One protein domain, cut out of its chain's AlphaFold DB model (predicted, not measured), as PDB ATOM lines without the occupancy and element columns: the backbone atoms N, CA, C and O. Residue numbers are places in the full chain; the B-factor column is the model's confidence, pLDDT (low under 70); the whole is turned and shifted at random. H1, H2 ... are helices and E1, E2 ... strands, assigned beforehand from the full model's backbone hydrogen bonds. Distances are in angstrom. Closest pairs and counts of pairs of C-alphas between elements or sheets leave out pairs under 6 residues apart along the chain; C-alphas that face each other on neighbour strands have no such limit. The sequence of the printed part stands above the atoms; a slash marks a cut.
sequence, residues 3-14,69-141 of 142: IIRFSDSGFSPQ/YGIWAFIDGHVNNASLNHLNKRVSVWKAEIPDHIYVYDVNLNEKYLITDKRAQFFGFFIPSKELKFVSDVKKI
ATOM      1  N   ILE A   3     -12.728  24.764 -41.475       95.38
ATOM      2  CA  ILE A   3     -12.477  26.080 -42.062       95.38
ATOM      3  C   ILE A   3     -11.222  26.073 -42.925       95.38
ATOM      4  O   ILE A   3     -10.308  25.271 -42.721       95.38
ATOM      5  N   ILE A   4     -11.190  26.986 -43.887       94.44
ATOM      6  CA  ILE A   4     -10.091  27.183 -44.820       94.44
ATOM      7  C   ILE A   4      -9.628  28.636 -44.783       94.44
ATOM      8  O   ILE A   4     -10.430  29.566 -44.676       94.44
ATOM      9  N   ARG A   5      -8.314  28.835 -44.866       92.75
ATOM     10  CA  ARG A   5      -7.686  30.151 -44.933       92.75
ATOM     11  C   ARG A   5      -6.618  30.178 -46.015       92.75
ATOM     12  O   ARG A   5      -5.791  29.276 -46.121       92.75
ATOM     13  N   PHE A   6      -6.611  31.269 -46.765       90.44
ATOM     14  CA  PHE A   6      -5.596  31.594 -47.755       90.44
ATOM     15  C   PHE A   6      -4.598  32.551 -47.100       90.44
ATOM     16  O   PHE A   6      -4.941  33.692 -46.800       90.44
ATOM     17  N   SER A   7      -3.399  32.068 -46.770       89.44
ATOM     18  CA  SER A   7      -2.400  32.846 -46.031       89.44
ATOM     19  C   SER A   7      -1.015  32.211 -46.087       89.44
ATOM     20  O   SER A   7      -0.869  30.997 -45.945       89.44
ATOM     21  N   ASP A   8       0.022  33.041 -46.178       89.44
ATOM     22  CA  ASP A   8       1.411  32.595 -46.016       89.44
ATOM     23  C   ASP A   8       1.735  32.243 -44.550       89.44
ATOM     24  O   ASP A   8       2.605  31.417 -44.291       89.44
ATOM     25  N   SER A   9       0.992  32.803 -43.586       91.19
ATOM     26  CA  SER A   9       1.198  32.602 -42.143       91.19
ATOM     27  C   SER A   9       0.199  31.628 -41.501       91.19
ATOM     28  O   SER A   9       0.006  31.645 -40.285       91.19
ATOM     29  N   GLY A  10      -0.507  30.821 -42.298       93.00
ATOM     30  CA  GLY A  10      -1.460  29.831 -41.792       93.00
ATOM     31  C   GLY A  10      -2.560  30.432 -40.928       93.00
ATOM     32  O   GLY A  10      -3.212  31.384 -41.343       93.00
ATOM     33  N   PHE A  11      -2.774  29.880 -39.732       94.75
ATOM     34  CA  PHE A  11      -3.794  30.319 -38.767       94.75
ATOM     35  C   PHE A  11      -3.271  31.292 -37.699       94.75
ATOM     36  O   PHE A  11      -3.979  31.595 -36.744       94.75
ATOM     37  N   SER A  12      -2.065  31.842 -37.869       94.50
ATOM     38  CA  SER A  12      -1.559  32.869 -36.957       94.50
ATOM     39  C   SER A  12      -2.378  34.166 -37.068       94.50
ATOM     40  O   SER A  12      -2.670  34.595 -38.199       94.50
ATOM     41  N   PRO A  13      -2.751  34.796 -35.935       94.00
ATOM     42  CA  PRO A  13      -3.432  36.086 -35.936       94.00
ATOM     43  C   PRO A  13      -2.566  37.157 -36.597       94.00
ATOM     44  O   PRO A  13      -1.341  37.146 -36.483       94.00
ATOM     45  N   GLN A  14      -3.217  38.085 -37.288       92.00
ATOM     46  CA  GLN A  14      -2.584  39.237 -37.921       92.00
ATOM     47  C   GLN A  14      -3.273  40.510 -37.440       92.00
ATOM     48  O   GLN A  14      -4.498  40.526 -37.282       92.00
ATOM     49  N   TYR A  69      -6.598  42.085 -33.575       92.69
ATOM     50  CA  TYR A  69      -5.925  40.906 -34.102       92.69
ATOM     51  C   TYR A  69      -6.925  39.806 -34.410       92.69
ATOM     52  O   TYR A  69      -7.774  39.460 -33.591       92.69
ATOM     53  N   GLY A  70      -6.741  39.156 -35.551       94.44
ATOM     54  CA  GLY A  70      -7.532  37.992 -35.919       94.44
ATOM     55  C   GLY A  70      -7.179  37.494 -37.304       94.44
ATOM     56  O   GLY A  70      -6.090  37.770 -37.821       94.44
ATOM     57  N   ILE A  71      -8.082  36.715 -37.889       93.94
ATOM     58  CA  ILE A  71      -7.885  36.113 -39.204       93.94
ATOM     59  C   ILE A  71      -9.179  36.139 -40.001       93.94
ATOM     60  O   ILE A  71     -10.266  36.017 -39.448       93.94
ATOM     61  N   TRP A  72      -9.034  36.194 -41.317       92.25
ATOM     62  CA  TRP A  72     -10.124  35.942 -42.247       92.25
ATOM     63  C   TRP A  72     -10.095  34.481 -42.683       92.25
ATOM     64  O   TRP A  72      -9.037  33.958 -43.051       92.25
ATOM     65  N   ALA A  73     -11.247  33.822 -42.622       93.06
ATOM     66  CA  ALA A  73     -11.410  32.422 -42.987       93.06
ATOM     67  C   ALA A  73     -12.752  32.191 -43.694       93.06
ATOM     68  O   ALA A  73     -13.614  33.068 -43.746       93.06
ATOM     69  N   PHE A  74     -12.908  30.995 -44.247       93.00
ATOM     70  CA  PHE A  74     -14.129  30.524 -44.891       93.00
ATOM     71  C   PHE A  74     -14.507  29.159 -44.324       93.00
ATOM     72  O   PHE A  74     -13.635  28.411 -43.879       93.00
ATOM     73  N   ILE A  75     -15.788  28.796 -44.396       92.75
ATOM     74  CA  ILE A  75     -16.194  27.407 -44.182       92.75
ATOM     75  C   ILE A  75     -15.676  26.590 -45.371       92.75
ATOM     76  O   ILE A  75     -15.809  26.984 -46.533       92.75
ATOM     77  N   ASP A  76     -15.047  25.456 -45.080       88.75
ATOM     78  CA  ASP A  76     -14.561  24.539 -46.109       88.75
ATOM     79  C   ASP A  76     -15.716  24.056 -47.007       88.75
ATOM     80  O   ASP A  76     -16.785  23.697 -46.518       88.75
ATOM     81  N   GLY A  77     -15.514  24.071 -48.327       83.25
ATOM     82  CA  GLY A  77     -16.557  23.767 -49.321       83.25
ATOM     83  C   GLY A  77     -17.503  24.928 -49.665       83.25
ATOM     84  O   GLY A  77     -18.285  24.808 -50.604       83.25
ATOM     85  N   HIS A  78     -17.394  26.063 -48.972       78.75
ATOM     86  CA  HIS A  78     -18.230  27.254 -49.169       78.75
ATOM     87  C   HIS A  78     -17.433  28.474 -49.667       78.75
ATOM     88  O   HIS A  78     -17.861  29.622 -49.557       78.75
ATOM     89  N   VAL A  79     -16.242  28.241 -50.225       72.56
ATOM     90  CA  VAL A  79     -15.377  29.307 -50.738       72.56
ATOM     91  C   VAL A  79     -15.966  29.874 -52.026       72.56
ATOM     92  O   VAL A  79     -16.077  29.174 -53.031       72.56
ATOM     93  N   ASN A  80     -16.298  31.162 -52.022       64.69
ATOM     94  CA  ASN A  80     -16.649  31.882 -53.239       64.69
ATOM     95  C   ASN A  80     -15.379  32.457 -53.890       64.69
ATOM     96  O   ASN A  80     -14.612  33.163 -53.236       64.69
ATOM     97  N   ASN A  81     -15.177  32.202 -55.189       56.69
ATOM     98  CA  ASN A  81     -14.052  32.740 -55.965       56.69
ATOM     99  C   ASN A  81     -13.995  34.277 -55.944       56.69
ATOM    100  O   ASN A  81     -12.905  34.843 -55.947       56.69
ATOM    101  N   ALA A  82     -15.142  34.962 -55.856       58.84
ATOM    102  CA  ALA A  82     -15.180  36.421 -55.737       58.84
ATOM    103  C   ALA A  82     -14.451  36.915 -54.478       58.84
ATOM    104  O   ALA A  82     -13.769  37.939 -54.510       58.84
ATOM    105  N   SER A  83     -14.526  36.144 -53.392       59.41
ATOM    106  CA  SER A  83     -13.859  36.441 -52.128       59.41
ATOM    107  C   SER A  83     -12.344  36.263 -52.197       59.41
ATOM    108  O   SER A  83     -11.668  36.699 -51.279       59.41
ATOM    109  N   LEU A  84     -11.798  35.654 -53.254       62.88
ATOM    110  CA  LEU A  84     -10.355  35.489 -53.469       62.88
ATOM    111  C   LEU A  84      -9.773  36.518 -54.444       62.88
ATOM    112  O   LEU A  84      -8.555  36.657 -54.513       62.88
ATOM    113  N   ASN A  85     -10.615  37.280 -55.152       58.81
ATOM    114  CA  ASN A  85     -10.177  38.256 -56.157       58.81
ATOM    115  C   ASN A  85      -9.301  39.387 -55.592       58.81
ATOM    116  O   ASN A  85      -8.617  40.060 -56.356       58.81
ATOM    117  N   HIS A  86      -9.311  39.612 -54.276       66.25
ATOM    118  CA  HIS A  86      -8.461  40.618 -53.634       66.25
ATOM    119  C   HIS A  86      -7.017  40.134 -53.403       66.25
ATOM    120  O   HIS A  86      -6.144  40.931 -53.052       66.25
ATOM    121  N   LEU A  87      -6.736  38.838 -53.575       72.00
ATOM    122  CA  LEU A  87      -5.395  38.287 -53.424       72.00
ATOM    123  C   LEU A  87      -4.580  38.566 -54.695       72.00
ATOM    124  O   LEU A  87      -4.665  37.847 -55.684       72.00
ATOM    125  N   ASN A  88      -3.730  39.595 -54.647       76.19
ATOM    126  CA  ASN A  88      -2.854  39.999 -55.762       76.19
ATOM    127  C   ASN A  88      -1.739  38.987 -56.095       76.19
ATOM    128  O   ASN A  88      -0.978  39.179 -57.041       76.19
ATOM    129  N   LYS A  89      -1.593  37.928 -55.291       82.38
ATOM    130  CA  LYS A  89      -0.626  36.848 -55.489       82.38
ATOM    131  C   LYS A  89      -1.211  35.527 -55.003       82.38
ATOM    132  O   LYS A  89      -2.065  35.503 -54.118       82.38
ATOM    133  N   ARG A  90      -0.689  34.420 -55.530       82.75
ATOM    134  CA  ARG A  90      -0.984  33.087 -54.999       82.75
ATOM    135  C   ARG A  90      -0.406  32.969 -53.586       82.75
ATOM    136  O   ARG A  90       0.762  33.283 -53.373       82.75
ATOM    137  N   VAL A  91      -1.224  32.507 -52.649       86.25
ATOM    138  CA  VAL A  91      -0.842  32.249 -51.254       86.25
ATOM    139  C   VAL A  91      -1.127  30.796 -50.901       86.25
ATOM    140  O   VAL A  91      -1.908  30.127 -51.582       86.25
ATOM    141  N   SER A  92      -0.485  30.318 -49.837       90.94
ATOM    142  CA  SER A  92      -0.718  28.963 -49.331       90.94
ATOM    143  C   SER A  92      -2.151  28.788 -48.823       90.94
ATOM    144  O   SER A  92      -2.752  29.714 -48.270       90.94
ATOM    145  N   VAL A  93      -2.676  27.579 -48.964       91.75
ATOM    146  CA  VAL A  93      -3.999  27.186 -48.493       91.75
ATOM    147  C   VAL A  93      -3.847  26.337 -47.241       91.75
ATOM    148  O   VAL A  93      -3.112  25.349 -47.213       91.75
ATOM    149  N   TRP A  94      -4.570  26.719 -46.199       94.88
ATOM    150  CA  TRP A  94      -4.571  26.050 -44.909       94.88
ATOM    151  C   TRP A  94      -5.975  25.627 -44.537       94.88
ATOM    152  O   TRP A  94      -6.939  26.332 -44.825       94.88
ATOM    153  N   LYS A  95      -6.075  24.501 -43.848       96.50
ATOM    154  CA  LYS A  95      -7.316  23.943 -43.332       96.50
ATOM    155  C   LYS A  95      -7.184  23.704 -41.838       96.50
ATOM    156  O   LYS A  95      -6.099  23.357 -41.379       96.50
ATOM    157  N   ALA A  96      -8.272  23.881 -41.107       97.50
ATOM    158  CA  ALA A  96      -8.327  23.631 -39.676       97.50
ATOM    159  C   ALA A  96      -9.735  23.203 -39.249       97.50
ATOM    160  O   ALA A  96     -10.692  23.295 -40.029       97.50
ATOM    161  N   GLU A  97      -9.852  22.752 -38.009       97.75
ATOM    162  CA  GLU A  97     -11.123  22.521 -37.336       97.75
ATOM    163  C   GLU A  97     -11.379  23.617 -36.301       97.75
ATOM    164  O   GLU A  97     -10.455  24.194 -35.730       97.75
ATOM    165  N   ILE A  98     -12.651  23.950 -36.110       96.62
ATOM    166  CA  ILE A  98     -13.100  24.963 -35.158       96.62
ATOM    167  C   ILE A  98     -14.447  24.541 -34.554       96.62
ATOM    168  O   ILE A  98     -15.279  23.978 -35.278       96.62
ATOM    169  N   PRO A  99     -14.698  24.774 -33.256       97.00
ATOM    170  CA  PRO A  99     -15.984  24.468 -32.645       97.00
ATOM    171  C   PRO A  99     -17.132  25.314 -33.200       97.00
ATOM    172  O   PRO A  99     -16.958  26.441 -33.653       97.00
ATOM    173  N   ASP A 100     -18.343  24.781 -33.092       95.94
ATOM    174  CA  ASP A 100     -19.553  25.391 -33.651       95.94
ATOM    175  C   ASP A 100     -20.100  26.564 -32.802       95.94
ATOM    176  O   ASP A 100     -20.954  27.323 -33.258       95.94
ATOM    177  N   HIS A 101     -19.603  26.722 -31.569       95.25
ATOM    178  CA  HIS A 101     -20.021  27.761 -30.620       95.25
ATOM    179  C   HIS A 101     -19.197  29.056 -30.717       95.25
ATOM    180  O   HIS A 101     -19.361  29.950 -29.888       95.25
ATOM    181  N   ILE A 102     -18.291  29.148 -31.691       96.12
ATOM    182  CA  ILE A 102     -17.411  30.304 -31.844       96.12
ATOM    183  C   ILE A 102     -18.165  31.478 -32.461       96.12
ATOM    184  O   ILE A 102     -18.886  31.317 -33.450       96.12
ATOM    185  N   TYR A 103     -17.956  32.664 -31.890       95.81
ATOM    186  CA  TYR A 103     -18.416  33.917 -32.473       95.81
ATOM    187  C   TYR A 103     -17.444  34.420 -33.534       95.81
ATOM    188  O   TYR A 103     -16.231  34.464 -33.334       95.81
ATOM    189  N   VAL A 104     -18.008  34.849 -34.653       95.69
ATOM    190  CA  VAL A 104     -17.297  35.429 -35.788       95.69
ATOM    191  C   VAL A 104     -17.991  36.713 -36.221       95.69
ATOM    192  O   VAL A 104     -19.132  36.982 -35.830       95.69
ATOM    193  N   TYR A 105     -17.294  37.498 -37.031       94.06
ATOM    194  CA  TYR A 105     -17.807  38.740 -37.591       94.06
ATOM    195  C   TYR A 105     -18.011  38.617 -39.093       94.06
ATOM    196  O   TYR A 105     -17.280  37.898 -39.782       94.06
ATOM    197  N   ASP A 106     -19.013  39.331 -39.588       90.44
ATOM    198  CA  ASP A 106     -19.288  39.430 -41.014       90.44
ATOM    199  C   ASP A 106     -18.170  40.176 -41.767       90.44
ATOM    200  O   ASP A 106     -17.280  40.793 -41.178       90.44
ATOM    201  N   VAL A 107     -18.220  40.142 -43.100       82.94
ATOM    202  CA  VAL A 107     -17.227  40.820 -43.955       82.94
ATOM    203  C   VAL A 107     -17.188  42.334 -43.786       82.94
ATOM    204  O   VAL A 107     -16.152  42.941 -44.049       82.94
ATOM    205  N   ASN A 108     -18.290  42.951 -43.354       82.50
ATOM    206  CA  ASN A 108     -18.358  44.391 -43.124       82.50
ATOM    207  C   ASN A 108     -18.014  44.774 -41.681       82.50
ATOM    208  O   ASN A 108     -18.011  45.967 -41.372       82.50
ATOM    209  N   LEU A 109     -17.726  43.792 -40.818       84.88
ATOM    210  CA  LEU A 109     -17.410  43.967 -39.401       84.88
ATOM    211  C   LEU A 109     -18.465  44.809 -38.660       84.88
ATOM    212  O   LEU A 109     -18.141  45.623 -37.794       84.88
ATOM    213  N   ASN A 110     -19.736  44.634 -39.017       86.25
ATOM    214  CA  ASN A 110     -20.874  45.342 -38.432       86.25
ATOM    215  C   ASN A 110     -21.864  44.404 -37.729       86.25
ATOM    216  O   ASN A 110     -22.784  44.876 -37.057       86.25
ATOM    217  N   GLU A 111     -21.658  43.094 -37.854       91.19
ATOM    218  CA  GLU A 111     -22.452  42.072 -37.190       91.19
ATOM    219  C   GLU A 111     -21.563  40.978 -36.596       91.19
ATOM    220  O   GLU A 111     -20.531  40.603 -37.152       91.19
ATOM    221  N   LYS A 112     -22.004  40.443 -35.453       94.94
ATOM    222  CA  LYS A 112     -21.395  39.307 -34.756       94.94
ATOM    223  C   LYS A 112     -22.401  38.170 -34.688       94.94
ATOM    224  O   LYS A 112     -23.558  38.388 -34.325       94.94
ATOM    225  N   TYR A 113     -21.972  36.958 -35.007       95.50
ATOM    226  CA  TYR A 113     -22.837  35.780 -34.991       95.50
ATOM    227  C   TYR A 113     -22.041  34.498 -34.751       95.50
ATOM    228  O   TYR A 113     -20.816  34.490 -34.815       95.50
ATOM    229  N   LEU A 114     -22.742  33.406 -34.445       96.06
ATOM    230  CA  LEU A 114     -22.122  32.086 -34.334       96.06
ATOM    231  C   LEU A 114     -21.674  31.595 -35.709       96.06
ATOM    232  O   LEU A 114     -22.386  31.782 -36.691       96.06
ATOM    233  N   ILE A 115     -20.549  30.887 -35.780       95.00
ATOM    234  CA  ILE A 115     -20.023  30.336 -37.041       95.00
ATOM    235  C   ILE A 115     -20.995  29.370 -37.750       95.00
ATOM    236  O   ILE A 115     -20.888  29.133 -38.949       95.00
ATOM    237  N   THR A 116     -21.973  28.824 -37.028       94.62
ATOM    238  CA  THR A 116     -23.052  27.990 -37.579       94.62
ATOM    239  C   THR A 116     -24.152  28.775 -38.289       94.62
ATOM    240  O   THR A 116     -24.994  28.175 -38.960       94.62
ATOM    241  N   ASP A 117     -24.161  30.103 -38.168       94.00
ATOM    242  CA  ASP A 117     -25.088  30.959 -38.891       94.00
ATOM    243  C   ASP A 117     -24.877  30.819 -40.405       94.00
ATOM    244  O   ASP A 117     -23.750  30.804 -40.904       94.00
ATOM    245  N   LYS A 118     -25.976  30.752 -41.163       89.38
ATOM    246  CA  LYS A 118     -25.928  30.592 -42.624       89.38
ATOM    247  C   LYS A 118     -25.125  31.698 -43.306       89.38
ATOM    248  O   LYS A 118     -24.536  31.442 -44.349       89.38
ATOM    249  N   ARG A 119     -25.045  32.901 -42.725       88.12
ATOM    250  CA  ARG A 119     -24.213  34.006 -43.233       88.12
ATOM    251  C   ARG A 119     -22.741  33.607 -43.390       88.12
ATOM    252  O   ARG A 119     -22.132  33.961 -44.397       88.12
ATOM    253  N   ALA A 120     -22.206  32.789 -42.478       87.81
ATOM    254  CA  ALA A 120     -20.831  32.283 -42.534       87.81
ATOM    255  C   ALA A 120     -20.565  31.337 -43.724       87.81
ATOM    256  O   ALA A 120     -19.413  31.092 -44.073       87.81
ATOM    257  N   GLN A 121     -21.618  30.796 -44.348       86.06
ATOM    258  CA  GLN A 121     -21.522  29.899 -45.505       86.06
ATOM    259  C   GLN A 121     -21.483  30.644 -46.844       86.06
ATOM    260  O   GLN A 121     -21.199  30.029 -47.868       86.06
ATOM    261  N   PHE A 122     -21.822  31.936 -46.879       79.81
ATOM    262  CA  PHE A 122     -21.887  32.695 -48.134       79.81
ATOM    263  C   PHE A 122     -20.637  33.535 -48.378       79.81
ATOM    264  O   PHE A 122     -20.200  33.688 -49.521       79.81
ATOM    265  N   PHE A 123     -20.066  34.075 -47.305       81.94
ATOM    266  CA  PHE A 123     -18.922  34.969 -47.357       81.94
ATOM    267  C   PHE A 123     -17.817  34.497 -46.419       81.94
ATOM    268  O   PHE A 123     -18.015  33.619 -45.580       81.94
ATOM    269  N   GLY A 124     -16.637  35.097 -46.571       87.94
ATOM    270  CA  GLY A 124     -15.616  34.986 -45.537       87.94
ATOM    271  C   GLY A 124     -16.117  35.603 -44.235       87.94
ATOM    272  O   GLY A 124     -17.060  36.390 -44.219       87.94
ATOM    273  N   PHE A 125     -15.481  35.248 -43.138       92.12
ATOM    274  CA  PHE A 125     -15.765  35.829 -41.836       92.12
ATOM    275  C   PHE A 125     -14.460  36.073 -41.105       92.12
ATOM    276  O   PHE A 125     -13.434  35.433 -41.372       92.12
ATOM    277  N   PHE A 126     -14.514  37.019 -40.186       93.88
ATOM    278  CA  PHE A 126     -13.393  37.355 -39.338       93.88
ATOM    279  C   PHE A 126     -13.511  36.616 -38.006       93.88
ATOM    280  O   PHE A 126     -14.537  36.680 -37.325       93.88
ATOM    281  N   ILE A 127     -12.451  35.896 -37.646       95.88
ATOM    282  CA  ILE A 127     -12.310  35.224 -36.357       95.88
ATOM    283  C   ILE A 127     -11.345  36.067 -35.514       95.88
ATOM    284  O   ILE A 127     -10.169  36.184 -35.888       95.88
ATOM    285  N   PRO A 128     -11.794  36.642 -34.387       95.88
ATOM    286  CA  PRO A 128     -10.920  37.419 -33.521       95.88
ATOM    287  C   PRO A 128      -9.903  36.508 -32.825       95.88
ATOM    288  O   PRO A 128     -10.154  35.328 -32.563       95.88
ATOM    289  N   SER A 129      -8.740  37.064 -32.496       96.06
ATOM    290  CA  SER A 129      -7.598  36.324 -31.943       96.06
ATOM    291  C   SER A 129      -7.941  35.495 -30.703       96.06
ATOM    292  O   SER A 129      -7.463  34.367 -30.571       96.06
ATOM    293  N   LYS A 130      -8.825  35.998 -29.833       95.25
ATOM    294  CA  LYS A 130      -9.269  35.300 -28.616       95.25
ATOM    295  C   LYS A 130      -9.961  33.961 -28.879       95.25
ATOM    296  O   LYS A 130      -9.932  33.088 -28.012       95.25
ATOM    297  N   GLU A 131     -10.559  33.798 -30.058       96.50
ATOM    298  CA  GLU A 131     -11.257  32.577 -30.470       96.50
ATOM    299  C   GLU A 131     -10.312  31.590 -31.176       96.50
ATOM    300  O   GLU A 131     -10.601  30.398 -31.271       96.50
ATOM    301  N   LEU A 132      -9.128  32.038 -31.616       95.56
ATOM    302  CA  LEU A 132      -8.160  31.184 -32.317       95.56
ATOM    303  C   LEU A 132      -7.565  30.087 -31.439       95.56
ATOM    304  O   LEU A 132      -7.108  29.076 -31.963       95.56
ATOM    305  N   LYS A 133      -7.615  30.239 -30.113       95.00
ATOM    306  CA  LYS A 133      -7.213  29.187 -29.164       95.00
ATOM    307  C   LYS A 133      -8.033  27.899 -29.306       95.00
ATOM    308  O   LYS A 133      -7.606  26.858 -28.821       95.00
ATOM    309  N   PHE A 134      -9.205  27.978 -29.938       96.88
ATOM    310  CA  PHE A 134     -10.078  26.837 -30.189       96.88
ATOM    311  C   PHE A 134      -9.859  26.197 -31.563       96.88
ATOM    312  O   PHE A 134     -10.469  25.173 -31.856       96.88
ATOM    313  N   VAL A 135      -9.011  26.785 -32.409       96.88
ATOM    314  CA  VAL A 135      -8.675  26.218 -33.715       96.88
ATOM    315  C   VAL A 135      -7.720  25.040 -33.523       96.88
ATOM    316  O   VAL A 135      -6.671  25.177 -32.892       96.88
ATOM    317  N   SER A 136      -8.063  23.892 -34.099       97.50
ATOM    318  CA  SER A 136      -7.272  22.660 -34.035       97.50
ATOM    319  C   SER A 136      -6.979  22.096 -35.425       97.50
ATOM    320  O   SER A 136      -7.457  22.599 -36.442       97.50
ATOM    321  N   ASP A 137      -6.145  21.055 -35.477       97.38
ATOM    322  CA  ASP A 137      -5.891  20.263 -36.690       97.38
ATOM    323  C   ASP A 137      -5.443  21.085 -37.905       97.38
ATOM    324  O   ASP A 137      -5.784  20.786 -39.054       97.38
ATOM    325  N   VAL A 138      -4.646  22.125 -37.642       96.88
ATOM    326  CA  VAL A 138      -4.127  23.039 -38.661       96.88
ATOM    327  C   VAL A 138      -3.193  22.292 -39.612       96.88
ATOM    328  O   VAL A 138      -2.156  21.762 -39.214       96.88
ATOM    329  N   LYS A 139      -3.545  22.280 -40.899       96.75
ATOM    330  CA  LYS A 139      -2.801  21.604 -41.969       96.75
ATOM    331  C   LYS A 139      -2.664  22.512 -43.178       96.75
ATOM    332  O   LYS A 139      -3.643  23.095 -43.643       96.75
ATOM    333  N   LYS A 140      -1.455  22.592 -43.728       94.56
ATOM    334  CA  LYS A 140      -1.221  23.186 -45.046       94.56
ATOM    335  C   LYS A 140      -1.639  22.179 -46.120       94.56
ATOM    336  O   LYS A 140      -1.233  21.022 -46.051       94.56
ATOM    337  N   ILE A 141      -2.454  22.608 -47.077       91.38
ATOM    338  CA  ILE A 141      -3.051  21.740 -48.106       91.38
ATOM    339  C   ILE A 141      -2.782  22.203 -49.545       91.38
ATOM    340  O   ILE A 141      -3.164  21.501 -50.478       91.38
TER     341      ILE A 141
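What this domain is: This is residues 3 to 14 and 69 to 141 of the 142 residues of an uncharacterized protein of Candidatus Hydrogenedentes bacterium (UniProt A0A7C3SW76). A strongly twisted, curled sheet of five short strands runs through the domain, with a small hairpin, E4 and E5, set beside its edge strand E6. Three short helices lie round it: H3 and H2 only graze the sheet, and H1 lies in a wide loop that runs from E2 to E3. The printed part has 85 residues, with seven named strands and three named helices in the order E1 E2 H1 E3 E4 E5 H2 E6 H3 E7. The larger sheet has the order E6, E2, E1, E3, E7, all antiparallel; the class is mixed, helices and strands. The whole is compact, with a radius of gyration of the C-alphas of 11.8 A and spans of 30 by 26 by 24 A.

How they stand to each other: E1, residues 3 to 6, is an inner strand, antiparallel to its neighbour E2, residues 69 to 75, with N 4 and O 74 at 2.8 A. E3, residues 93 to 97, is the other neighbour of E1, with N 5 and O 94 at 2.9 A. H1, residues 81 to 84, is not on the sheet; E2, H1 and E3 make a split strand-helix-strand unit, two strands of one sheet that follow each other among the strands, with a helix between them along the chain and E1 between them in the sheet, and its crossover is right-handed. E4, residues 103 to 105, and E5, residues 112 to 114, form a hairpin, with N 104 and O 113 at 2.8 A. H2, residues 118 to 121, only grazes the sheet, with its residues 119 to 121; the closest C-alphas of H2 and E2 are those of Gln 121 and Ile 75, 6.0 A apart. E6, residues 125 to 128, is an edge strand beside E2, with N 71 and O 127 at 2.9 A. Pairing is staggered: E2 pairs with E6 over residues 70 to 73 and with E1 over 74 to 75. The closest C-alphas of E4 and E6 are those of Tyr 105 and Phe 126, 4.9 A apart. H3, residues 129 to 134, only grazes the sheet; its Ser 129 and Gly 70 of E2 have C-alphas 4.3 A apart. E7, residues 136 to 140, is the other edge strand, beside E3, with N 95 and O 139 at 2.8 A. In H3, 0 of 2 O i to N i+4 pairs and 2 of 3 O i to N i+3 pairs are within hydrogen-bond range; H1 and H2 are too short for an i+4 pair.

Where its parts are: E1 begins at C-alpha 3, (-12.477, 26.080, -42.062). E2 is the longest strand, 19.7 A from first to last C-alpha; E3 measures 14.0 A, and E7 12.6 A, ending at C-alpha 140, (-1.221, 23.186, -45.046).

The domain as a whole: The C-alphas farthest apart, of Lys 89 and His 101, are 32.8 A apart. Residues 15 to 68 are not printed, and C-alphas 14 and 69 are 5.3 A apart across the cut. Of the links that are printed whole, none is long. The mean pLDDT of the printed part is 89.0, with residues 80 to 86 under 70.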